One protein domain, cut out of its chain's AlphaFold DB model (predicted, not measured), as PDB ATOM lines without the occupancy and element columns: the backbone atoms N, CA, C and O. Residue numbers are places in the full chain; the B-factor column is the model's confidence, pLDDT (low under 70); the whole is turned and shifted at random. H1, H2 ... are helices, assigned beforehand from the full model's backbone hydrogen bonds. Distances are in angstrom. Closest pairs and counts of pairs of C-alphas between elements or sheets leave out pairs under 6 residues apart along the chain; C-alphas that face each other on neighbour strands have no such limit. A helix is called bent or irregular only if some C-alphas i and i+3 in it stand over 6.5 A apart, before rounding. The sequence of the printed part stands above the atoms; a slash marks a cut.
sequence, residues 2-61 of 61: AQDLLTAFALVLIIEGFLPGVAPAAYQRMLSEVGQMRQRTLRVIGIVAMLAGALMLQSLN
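AT A GLANCE: This is residues 2 to 61 of the 61 residues of the protein "DUF2065 domain-containing protein" of Xanthomonadales bacterium (UniProt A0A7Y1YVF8). The model is an open, three-sided frame like a squared U: the long helices H1 and H3 are its two arms, and the shorter helix H2 is the base that joins them at one end. The space between the arms is empty, and the parts meet or come close only at the two corners, H1 with H2 and H2 with H3, while most of both arms stands free. The printed part has 60 residues, with three named helices in the order H1, H2, H3 and no named strand; the class is all helix. The whole is loose, with a radius of gyration of the C-alphas of 14.7 A, and its outline is flat, spanning 37 by 29 by 15 A along the three main axes.

IN THESE COORDINATES: The printed part begins with H1, residues 2 to 22, which starts at C-alpha 2 at (12.753, -9.816, -58.338) and is 29.8 A long from first to last C-alpha. H1 is irregular, but only just: C-alphas 16 and 19 are 6.7 A apart, against about 5 A in a regular helix, and its line is a rough one. After the single residue Ala 23 comes H2, residues 24 to 36, which runs from C-alpha 24 at (6.229, -35.518, -39.680) to C-alpha 36 and is 18.7 A long. Met 37 and Arg 38 follow. H3, residues 39 to 60, is the longest helix by residues, with 22, and measures 31.8 A from C-alpha 39 to C-alpha 60 at (28.856, -12.595, -49.382). Asn 61, the chain's last residue, follows it.

HOW THE PARTS SIT: H1 and H2 touch only at the corner by their link, with 4 pairs of C-alphas within 8 A. The closest C-alphas of the two are those of Pro 20 and Tyr 27, 5.6 A apart. H1 touches H2 with residues 19 to 20 alone, and H2 touches H1 with residues 26 to 27 alone. The lines of H1 and H2 stand at 83 degrees, about perpendicular, and their centres are 20.5 A apart. H2 and H3 are close but not clearly touching, with 1 pair of C-alphas within 8 A, those of Val 34 and Leu 42 at 7.8 A. Their lines stand at a steep tilt of 64 degrees, they run opposite ways, and their centres are 21.2 A apart. H1 and H3 are apart: no C-alpha of the one is within 8 A of the other. H3 touches no helix. In H2 and H3 every O i to N i+4 pair is within hydrogen-bond range; in H1 15 of 17 are.

THE WHOLE: The two C-alphas farthest apart are those of Gln 3 and Gln 36, 38.5 A apart, while the first and last printed C-alphas, those of Ala 2 and Asn 61, are 16.9 A apart. Residues 2 to 17, which belong to H1, stand free, and so do residues 43 to 61, of which 43 to 60 belong to H3. Residues 21 to 26, of which 24 to 26 belong to H2, and residues 35 to 41, of which 39 to 41 belong to H3, stand free too. The link from H1 to H2 and the link from H2 to H3 are both tight, with 1 and 2 residues between the helices. The printed part runs from residue 2 to residue 61 and has no cut. The mean pLDDT of the printed part is 93.6, and no printed residue is under 70.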
ATOM      1  N   ALA A   2      14.015  -9.103 -58.614       87.31
ATOM      2  CA  ALA A   2      12.753  -9.816 -58.338       87.31
ATOM      3  C   ALA A   2      12.883 -11.349 -58.441       87.31
ATOM      4  O   ALA A   2      12.317 -12.074 -57.629       87.31
ATOM      5  N   GLN A   3      13.665 -11.836 -59.409       91.31
ATOM      6  CA  GLN A   3      13.934 -13.264 -59.571       91.31
ATOM      7  C   GLN A   3      14.727 -13.834 -58.389       91.31
ATOM      8  O   GLN A   3      14.337 -14.865 -57.863       91.31
ATOM      9  N   ASP A   4      15.753 -13.127 -57.906       89.69
ATOM     10  CA  ASP A   4      16.549 -13.562 -56.746       89.69
ATOM     11  C   ASP A   4      15.693 -13.656 -55.477       89.69
ATOM     12  O   ASP A   4      15.815 -14.611 -54.712       89.69
ATOM     13  N   LEU A   5      14.769 -12.706 -55.286       91.56
ATOM     14  CA  LEU A   5      13.817 -12.740 -54.176       91.56
ATOM     15  C   LEU A   5      12.858 -13.934 -54.286       91.56
ATOM     16  O   LEU A   5      12.623 -14.621 -53.294       91.56
ATOM     17  N   LEU A   6      12.331 -14.208 -55.484       95.31
ATOM     18  CA  LEU A   6      11.483 -15.378 -55.734       95.31
ATOM     19  C   LEU A   6      12.250 -16.690 -55.534       95.31
ATOM     20  O   LEU A   6      11.692 -17.638 -54.987       95.31
ATOM     21  N   THR A   7      13.525 -16.748 -55.921       95.25
ATOM     22  CA  THR A   7      14.389 -17.908 -55.685       95.25
ATOM     23  C   THR A   7      14.647 -18.111 -54.195       95.25
ATOM     24  O   THR A   7      14.467 -19.224 -53.703       95.25
ATOM     25  N   ALA A   8      14.996 -17.057 -53.455       93.50
ATOM     26  CA  ALA A   8      15.165 -17.134 -52.004       93.50
ATOM     27  C   ALA A   8      13.870 -17.600 -51.316       93.50
ATOM     28  O   ALA A   8      13.905 -18.478 -50.456       93.50
ATOM     29  N   PHE A   9      12.719 -17.078 -51.744       95.31
ATOM     30  CA  PHE A   9      11.417 -17.485 -51.225       95.31
ATOM     31  C   PHE A   9      11.089 -18.954 -51.533       95.31
ATOM     32  O   PHE A   9      10.644 -19.685 -50.649       95.31
ATOM     33  N   ALA A  10      11.365 -19.418 -52.755       96.56
ATOM     34  CA  ALA A  10      11.185 -20.818 -53.130       96.56
ATOM     35  C   ALA A  10      12.055 -21.754 -52.275       96.56
ATOM     36  O   ALA A  10      11.577 -22.793 -51.824       96.56
ATOM     37  N   LEU A  11      13.307 -21.371 -52.000       95.94
ATOM     38  CA  LEU A  11      14.198 -22.142 -51.131       95.94
ATOM     39  C   LEU A  11      13.676 -22.216 -49.691       95.94
ATOM     40  O   LEU A  11      13.689 -23.298 -49.111       95.94
ATOM     41  N   VAL A  12      13.165 -21.112 -49.136       95.19
ATOM     42  CA  VAL A  12      12.543 -21.113 -47.799       95.19
ATOM     43  C   VAL A  12      11.354 -22.071 -47.753       95.19
ATOM     44  O   VAL A  12      11.268 -22.869 -46.827       95.19
ATOM     45  N   LEU A  13      10.480 -22.064 -48.766       95.56
ATOM     46  CA  LEU A  13       9.345 -22.992 -48.834       95.56
ATOM     47  C   LEU A  13       9.781 -24.459 -48.902       95.56
ATOM     48  O   LEU A  13       9.180 -25.305 -48.240       95.56
ATOM     49  N   ILE A  14      10.821 -24.766 -49.681       95.94
ATOM     50  CA  ILE A  14      11.373 -26.122 -49.759       95.94
ATOM     51  C   ILE A  14      11.924 -26.540 -48.394       95.94
ATOM     52  O   ILE A  14      11.613 -27.634 -47.934       95.94
ATOM     53  N   ILE A  15      12.705 -25.680 -47.735       94.31
ATOM     54  CA  ILE A  15      13.334 -25.986 -46.441       94.31
ATOM     55  C   ILE A  15      12.279 -26.150 -45.337       94.31
ATOM     56  O   ILE A  15      12.306 -27.150 -44.619       94.31
ATOM     57  N   GLU A  16      11.318 -25.228 -45.234       92.12
ATOM     58  CA  GLU A  16      10.214 -25.295 -44.263       92.12
ATOM     59  C   GLU A  16       9.300 -26.502 -44.511       92.12
ATOM     60  O   GLU A  16       8.832 -27.136 -43.569       92.12
ATOM     61  N   GLY A  17       9.069 -26.869 -45.776       93.44
ATOM     62  CA  GLY A  17       8.259 -28.029 -46.151       93.44
ATOM     63  C   GLY A  17       8.987 -29.372 -46.041       93.44
ATOM     64  O   GLY A  17       8.336 -30.414 -45.947       93.44
ATOM     65  N   PHE A  18      10.322 -29.375 -46.032       96.00
ATOM     66  CA  PHE A  18      11.120 -30.599 -46.084       96.00
ATOM     67  C   PHE A  18      10.923 -31.471 -44.843       96.00
ATOM     68  O   PHE A  18      10.559 -32.640 -44.956       96.00
ATOM     69  N   LEU A  19      11.125 -30.910 -43.648       91.62
ATOM     70  CA  LEU A  19      11.004 -31.656 -42.394       91.62
ATOM     71  C   LEU A  19       9.575 -32.179 -42.129       91.62
ATOM     72  O   LEU A  19       9.447 -33.372 -41.842       91.62
ATOM     73  N   PRO A  20       8.496 -31.375 -42.260       92.56
ATOM     74  CA  PRO A  20       7.134 -31.887 -42.117       92.56
ATOM     75  C   PRO A  20       6.745 -32.874 -43.228       92.56
ATOM     76  O   PRO A  20       5.983 -33.800 -42.955       92.56
ATOM     77  N   GLY A  21       7.271 -32.715 -44.448       95.31
ATOM     78  CA  GLY A  21       6.987 -33.606 -45.577       95.31
ATOM     79  C   GLY A  21       7.684 -34.967 -45.486       95.31
ATOM     80  O   GLY A  21       7.071 -35.988 -45.788       95.31
ATOM     81  N   VAL A  22       8.947 -35.000 -45.051       96.88
ATOM     82  CA  VAL A  22       9.756 -36.230 -44.976       96.88
ATOM     83  C   VAL A  22       9.593 -36.945 -43.633       96.88
ATOM     84  O   VAL A  22       9.510 -38.171 -43.594       96.88
ATOM     85  N   ALA A  23       9.556 -36.203 -42.522       95.25
ATOM     86  CA  ALA A  23       9.582 -36.764 -41.171       95.25
ATOM     87  C   ALA A  23       8.582 -36.058 -40.226       95.25
ATOM     88  O   ALA A  23       8.986 -35.421 -39.246       95.25
ATOM     89  N   PRO A  24       7.263 -36.221 -40.446       93.50
ATOM     90  CA  PRO A  24       6.229 -35.518 -39.680       93.50
ATOM     91  C   PRO A  24       6.279 -35.813 -38.173       93.50
ATOM     92  O   PRO A  24       6.037 -34.925 -37.358       93.50
ATOM     93  N   ALA A  25       6.644 -37.037 -37.774       95.69
ATOM     94  CA  ALA A  25       6.773 -37.402 -36.361       95.69
ATOM     95  C   ALA A  25       7.940 -36.677 -35.666       95.69
ATOM     96  O   ALA A  25       7.816 -36.280 -34.507       95.69
ATOM     97  N   ALA A  26       9.065 -36.481 -36.362       93.94
ATOM     98  CA  ALA A  26      10.197 -35.722 -35.834       93.94
ATOM     99  C   ALA A  26       9.847 -34.232 -35.721       93.94
ATOM    100  O   ALA A  26      10.124 -33.617 -34.692       93.94
ATOM    101  N   TYR A  27       9.157 -33.689 -36.730       94.81
ATOM    102  CA  TYR A  27       8.654 -32.317 -36.718       94.81
ATOM    103  C   TYR A  27       7.730 -32.058 -35.516       94.81
ATOM    104  O   TYR A  27       7.962 -31.133 -34.744       94.81
ATOM    105  N   GLN A  28       6.737 -32.921 -35.273       94.88
ATOM    106  CA  GLN A  28       5.827 -32.781 -34.124       94.88
ATOM    107  C   GLN A  28       6.553 -32.814 -32.772       94.88
ATOM    108  O   GLN A  28       6.251 -32.003 -31.894       94.88
ATOM    109  N   ARG A  29       7.525 -33.720 -32.603       95.69
ATOM    110  CA  ARG A  29       8.343 -33.794 -31.380       95.69
ATOM    111  C   ARG A  29       9.135 -32.507 -31.171       95.69
ATOM    112  O   ARG A  29       9.025 -31.912 -30.102       95.69
ATOM    113  N   MET A  30       9.822 -32.027 -32.208       93.44
ATOM    114  CA  MET A  30      10.553 -30.760 -32.166       93.44
ATOM    115  C   MET A  30       9.634 -29.597 -31.769       93.44
ATOM    116  O   MET A  30       9.981 -28.832 -30.873       93.44
ATOM    117  N   LEU A  31       8.446 -29.472 -32.373       93.56
ATOM    118  CA  LEU A  31       7.505 -28.404 -32.011       93.56
ATOM    119  C   LEU A  31       7.023 -28.519 -30.563       93.56
ATOM    120  O   LEU A  31       6.863 -27.498 -29.896       93.56
ATOM    121  N   SER A  32       6.811 -29.737 -30.062       95.25
ATOM    122  CA  SER A  32       6.406 -29.953 -28.670       95.25
ATOM    123  C   SER A  32       7.501 -29.563 -27.673       95.25
ATOM    124  O   SER A  32       7.196 -29.029 -26.607       95.25
ATOM    125  N   GLU A  33       8.770 -29.776 -28.024       93.38
ATOM    126  CA  GLU A  33       9.918 -29.353 -27.220       93.38
ATOM    127  C   GLU A  33      10.077 -27.831 -27.267       93.38
ATOM    128  O   GLU A  33      10.181 -27.183 -26.225       93.38
ATOM    129  N   VAL A  34       9.996 -27.246 -28.465       93.19
ATOM    130  CA  VAL A  34      10.046 -25.793 -28.686       93.19
ATOM    131  C   VAL A  34       8.927 -25.075 -27.931       93.19
ATOM    132  O   VAL A  34       9.182 -24.053 -27.295       93.19
ATOM    133  N   GLY A  35       7.709 -25.620 -27.929       93.06
ATOM    134  CA  GLY A  35       6.565 -25.058 -27.204       93.06
ATOM    135  C   GLY A  35       6.728 -25.061 -25.679       93.06
ATOM    136  O   GLY A  35       6.115 -24.240 -25.000       93.06
ATOM    137  N   GLN A  36       7.575 -25.937 -25.136       94.50
ATOM    138  CA  GLN A  36       7.901 -25.979 -23.706       94.50
ATOM    139  C   GLN A  36       9.059 -25.040 -23.333       94.50
ATOM    140  O   GLN A  36       9.313 -24.799 -22.149       94.50
ATOM    141  N   MET A  37       9.773 -24.480 -24.315       93.75
ATOM    142  CA  MET A  37      10.871 -23.557 -24.048       93.75
ATOM    143  C   MET A  37      10.355 -22.218 -23.520       93.75
ATOM    144  O   MET A  37       9.358 -21.657 -23.971       93.75
ATOM    145  N   ARG A  38      11.105 -21.625 -22.588       93.62
ATOM    146  CA  ARG A  38      10.796 -20.286 -22.078       93.62
ATOM    147  C   ARG A  38      10.886 -19.253 -23.211       93.62
ATOM    148  O   ARG A  38      11.903 -19.186 -23.900       93.62
ATOM    149  N   GLN A  39       9.903 -18.353 -23.301       93.25
ATOM    150  CA  GLN A  39       9.821 -17.298 -24.329       93.25
ATOM    151  C   GLN A  39      11.123 -16.498 -24.517       93.25
ATOM    152  O   GLN A  39      11.488 -16.124 -25.630       93.25
ATOM    153  N   ARG A  40      11.850 -16.235 -23.420       94.94
ATOM    154  CA  ARG A  40      13.135 -15.522 -23.459       94.94
ATOM    155  C   ARG A  40      14.195 -16.286 -24.256       94.94
ATOM    156  O   ARG A  40      14.950 -15.661 -24.990       94.94
ATOM    157  N   THR A  41      14.246 -17.606 -24.113       93.69
ATOM    158  CA  THR A  41      15.213 -18.459 -24.810       93.69
ATOM    159  C   THR A  41      14.908 -18.495 -26.304       93.69
ATOM    160  O   THR A  41      15.806 -18.244 -27.100       93.69
ATOM    161  N   LEU A  42      13.636 -18.680 -26.679       93.94
ATOM    162  CA  LEU A  42      13.205 -18.634 -28.084       93.94
ATOM    163  C   LEU A  42      13.553 -17.300 -28.748       93.94
ATOM    164  O   LEU A  42      14.088 -17.275 -29.852       93.94
ATOM    165  N   ARG A  43      13.328 -16.184 -28.043       94.56
ATOM    166  CA  ARG A  43      13.682 -14.851 -28.541       94.56
ATOM    167  C   ARG A  43      15.184 -14.702 -28.775       94.56
ATOM    168  O   ARG A  43      15.577 -14.164 -29.802       94.56
ATOM    169  N   VAL A  44      16.018 -15.153 -27.837       97.00
ATOM    170  CA  VAL A  44      17.479 -15.048 -27.974       97.00
ATOM    171  C   VAL A  44      17.976 -15.903 -29.138       97.00
ATOM    172  O   VAL A  44      18.740 -15.395 -29.951       97.00
ATOM    173  N   ILE A  45      17.506 -17.147 -29.263       95.00
ATOM    174  CA  ILE A  45      17.866 -18.028 -30.386       95.00
ATOM    175  C   ILE A  45      17.487 -17.373 -31.719       95.00
ATOM    176  O   ILE A  45      18.325 -17.280 -32.612       95.00
ATOM    177  N   GLY A  46      16.259 -16.853 -31.826       93.56
ATOM    178  CA  GLY A  46      15.795 -16.161 -33.028       93.56
ATOM    179  C   GLY A  46      16.635 -14.928 -33.373       93.56
ATOM    180  O   GLY A  46      17.045 -14.773 -34.519       93.56
ATOM    181  N   ILE A  47      16.960 -14.084 -32.388       97.31
ATOM    182  CA  ILE A  47      17.801 -12.894 -32.603       97.31
ATOM    183  C   ILE A  47      19.208 -13.291 -33.060       97.31
ATOM    184  O   ILE A  47      19.727 -12.703 -34.005       97.31
ATOM    185  N   VAL A  48      19.822 -14.289 -32.422       97.12
ATOM    186  CA  VAL A  48      21.161 -14.765 -32.802       97.12
ATOM    187  C   VAL A  48      21.153 -15.312 -34.231       97.12
ATOM    188  O   VAL A  48      22.044 -14.970 -35.004       97.12
ATOM    189  N   ALA A  49      20.135 -16.089 -34.612       94.44
ATOM    190  CA  ALA A  49      19.990 -16.604 -35.974       94.44
ATOM    191  C   ALA A  49      19.801 -15.479 -37.008       94.44
ATOM    192  O   ALA A  49      20.460 -15.486 -38.047       94.44
ATOM    193  N   MET A  50      18.960 -14.481 -36.709       95.50
ATOM    194  CA  MET A  50      18.765 -13.308 -37.572       95.50
ATOM    195  C   MET A  50      20.066 -12.522 -37.768       95.50
ATOM    196  O   MET A  50      20.398 -12.159 -38.895       95.50
ATOM    197  N   LEU A  51      20.825 -12.287 -36.691       97.50
ATOM    198  CA  LEU A  51      22.107 -11.582 -36.760       97.50
ATOM    199  C   LEU A  51      23.152 -12.378 -37.544       97.50
ATOM    200  O   LEU A  51      23.839 -11.804 -38.384       97.50
ATOM    201  N   ALA A  52      23.251 -13.688 -37.316       96.19
ATOM    202  CA  ALA A  52      24.155 -14.549 -38.074       96.19
ATOM    203  C   ALA A  52      23.833 -14.522 -39.577       96.19
ATOM    204  O   ALA A  52      24.737 -14.347 -40.391       96.19
ATOM    205  N   GLY A  53      22.547 -14.610 -39.942       92.19
ATOM    206  CA  GLY A  53      22.098 -14.500 -41.331       92.19
ATOM    207  C   GLY A  53      22.414 -13.139 -41.956       92.19
ATOM    208  O   GLY A  53      22.900 -13.085 -43.082       92.19
ATOM    209  N   ALA A  54      22.212 -12.044 -41.219       94.56
ATOM    210  CA  ALA A  54      22.543 -10.698 -41.686       94.56
ATOM    211  C   ALA A  54      24.054 -10.511 -41.906       94.56
ATOM    212  O   ALA A  54      24.465  -9.958 -42.924       94.56
ATOM    213  N   LEU A  55      24.884 -11.010 -40.983       95.75
ATOM    214  CA  LEU A  55      26.343 -10.970 -41.113       95.75
ATOM    215  C   LEU A  55      26.832 -11.803 -42.298       95.75
ATOM    216  O   LEU A  55      27.736 -11.377 -43.011       95.75
ATOM    217  N   MET A  56      26.230 -12.972 -42.520       93.44
ATOM    218  CA  MET A  56      26.548 -13.827 -43.658       93.44
ATOM    219  C   MET A  56      26.136 -13.161 -44.976       93.44
ATOM    220  O   MET A  56      26.929 -13.106 -45.906       93.44
ATOM    221  N   LEU A  57      24.945 -12.562 -45.048       90.38
ATOM    222  CA  LEU A  57      24.530 -11.802 -46.229       90.38
ATOM    223  C   LEU A  57      25.494 -10.639 -46.523       90.38
ATOM    224  O   LEU A  57      25.833 -10.410 -47.678       90.38
ATOM    225  N   GLN A  58      25.969  -9.948 -45.483       92.38
ATOM    226  CA  GLN A  58      26.928  -8.850 -45.610       92.38
ATOM    227  C   GLN A  58      28.335  -9.304 -46.030       92.38
ATOM    228  O   GLN A  58      29.051  -8.517 -46.637       92.38
ATOM    229  N   SER A  59      28.767 -10.523 -45.690       90.62
ATOM    230  CA  SER A  59      30.091 -11.022 -46.085       90.62
ATOM    231  C   SER A  59      30.123 -11.614 -47.494       90.62
ATOM    232  O   SER A  59      31.190 -11.641 -48.105       90.62
ATOM    233  N   LEU A  60      28.983 -12.087 -48.012       82.25
ATOM    234  CA  LEU A  60      28.856 -12.595 -49.382       82.25
ATOM    235  C   LEU A  60      28.630 -11.497 -50.441       82.25
ATOM    236  O   LEU A  60      28.772 -11.793 -51.627       82.25
ATOM    237  N   ASN A  61      28.264 -10.279 -50.033       72.81
ATOM    238  CA  ASN A  61      27.933  -9.153 -50.915       72.81
ATOM    239  C   ASN A  61      28.898  -7.980 -50.735       72.81
ATOM    240  O   ASN A  61      29.480  -7.541 -51.748       72.81
TER     241      ASN A  61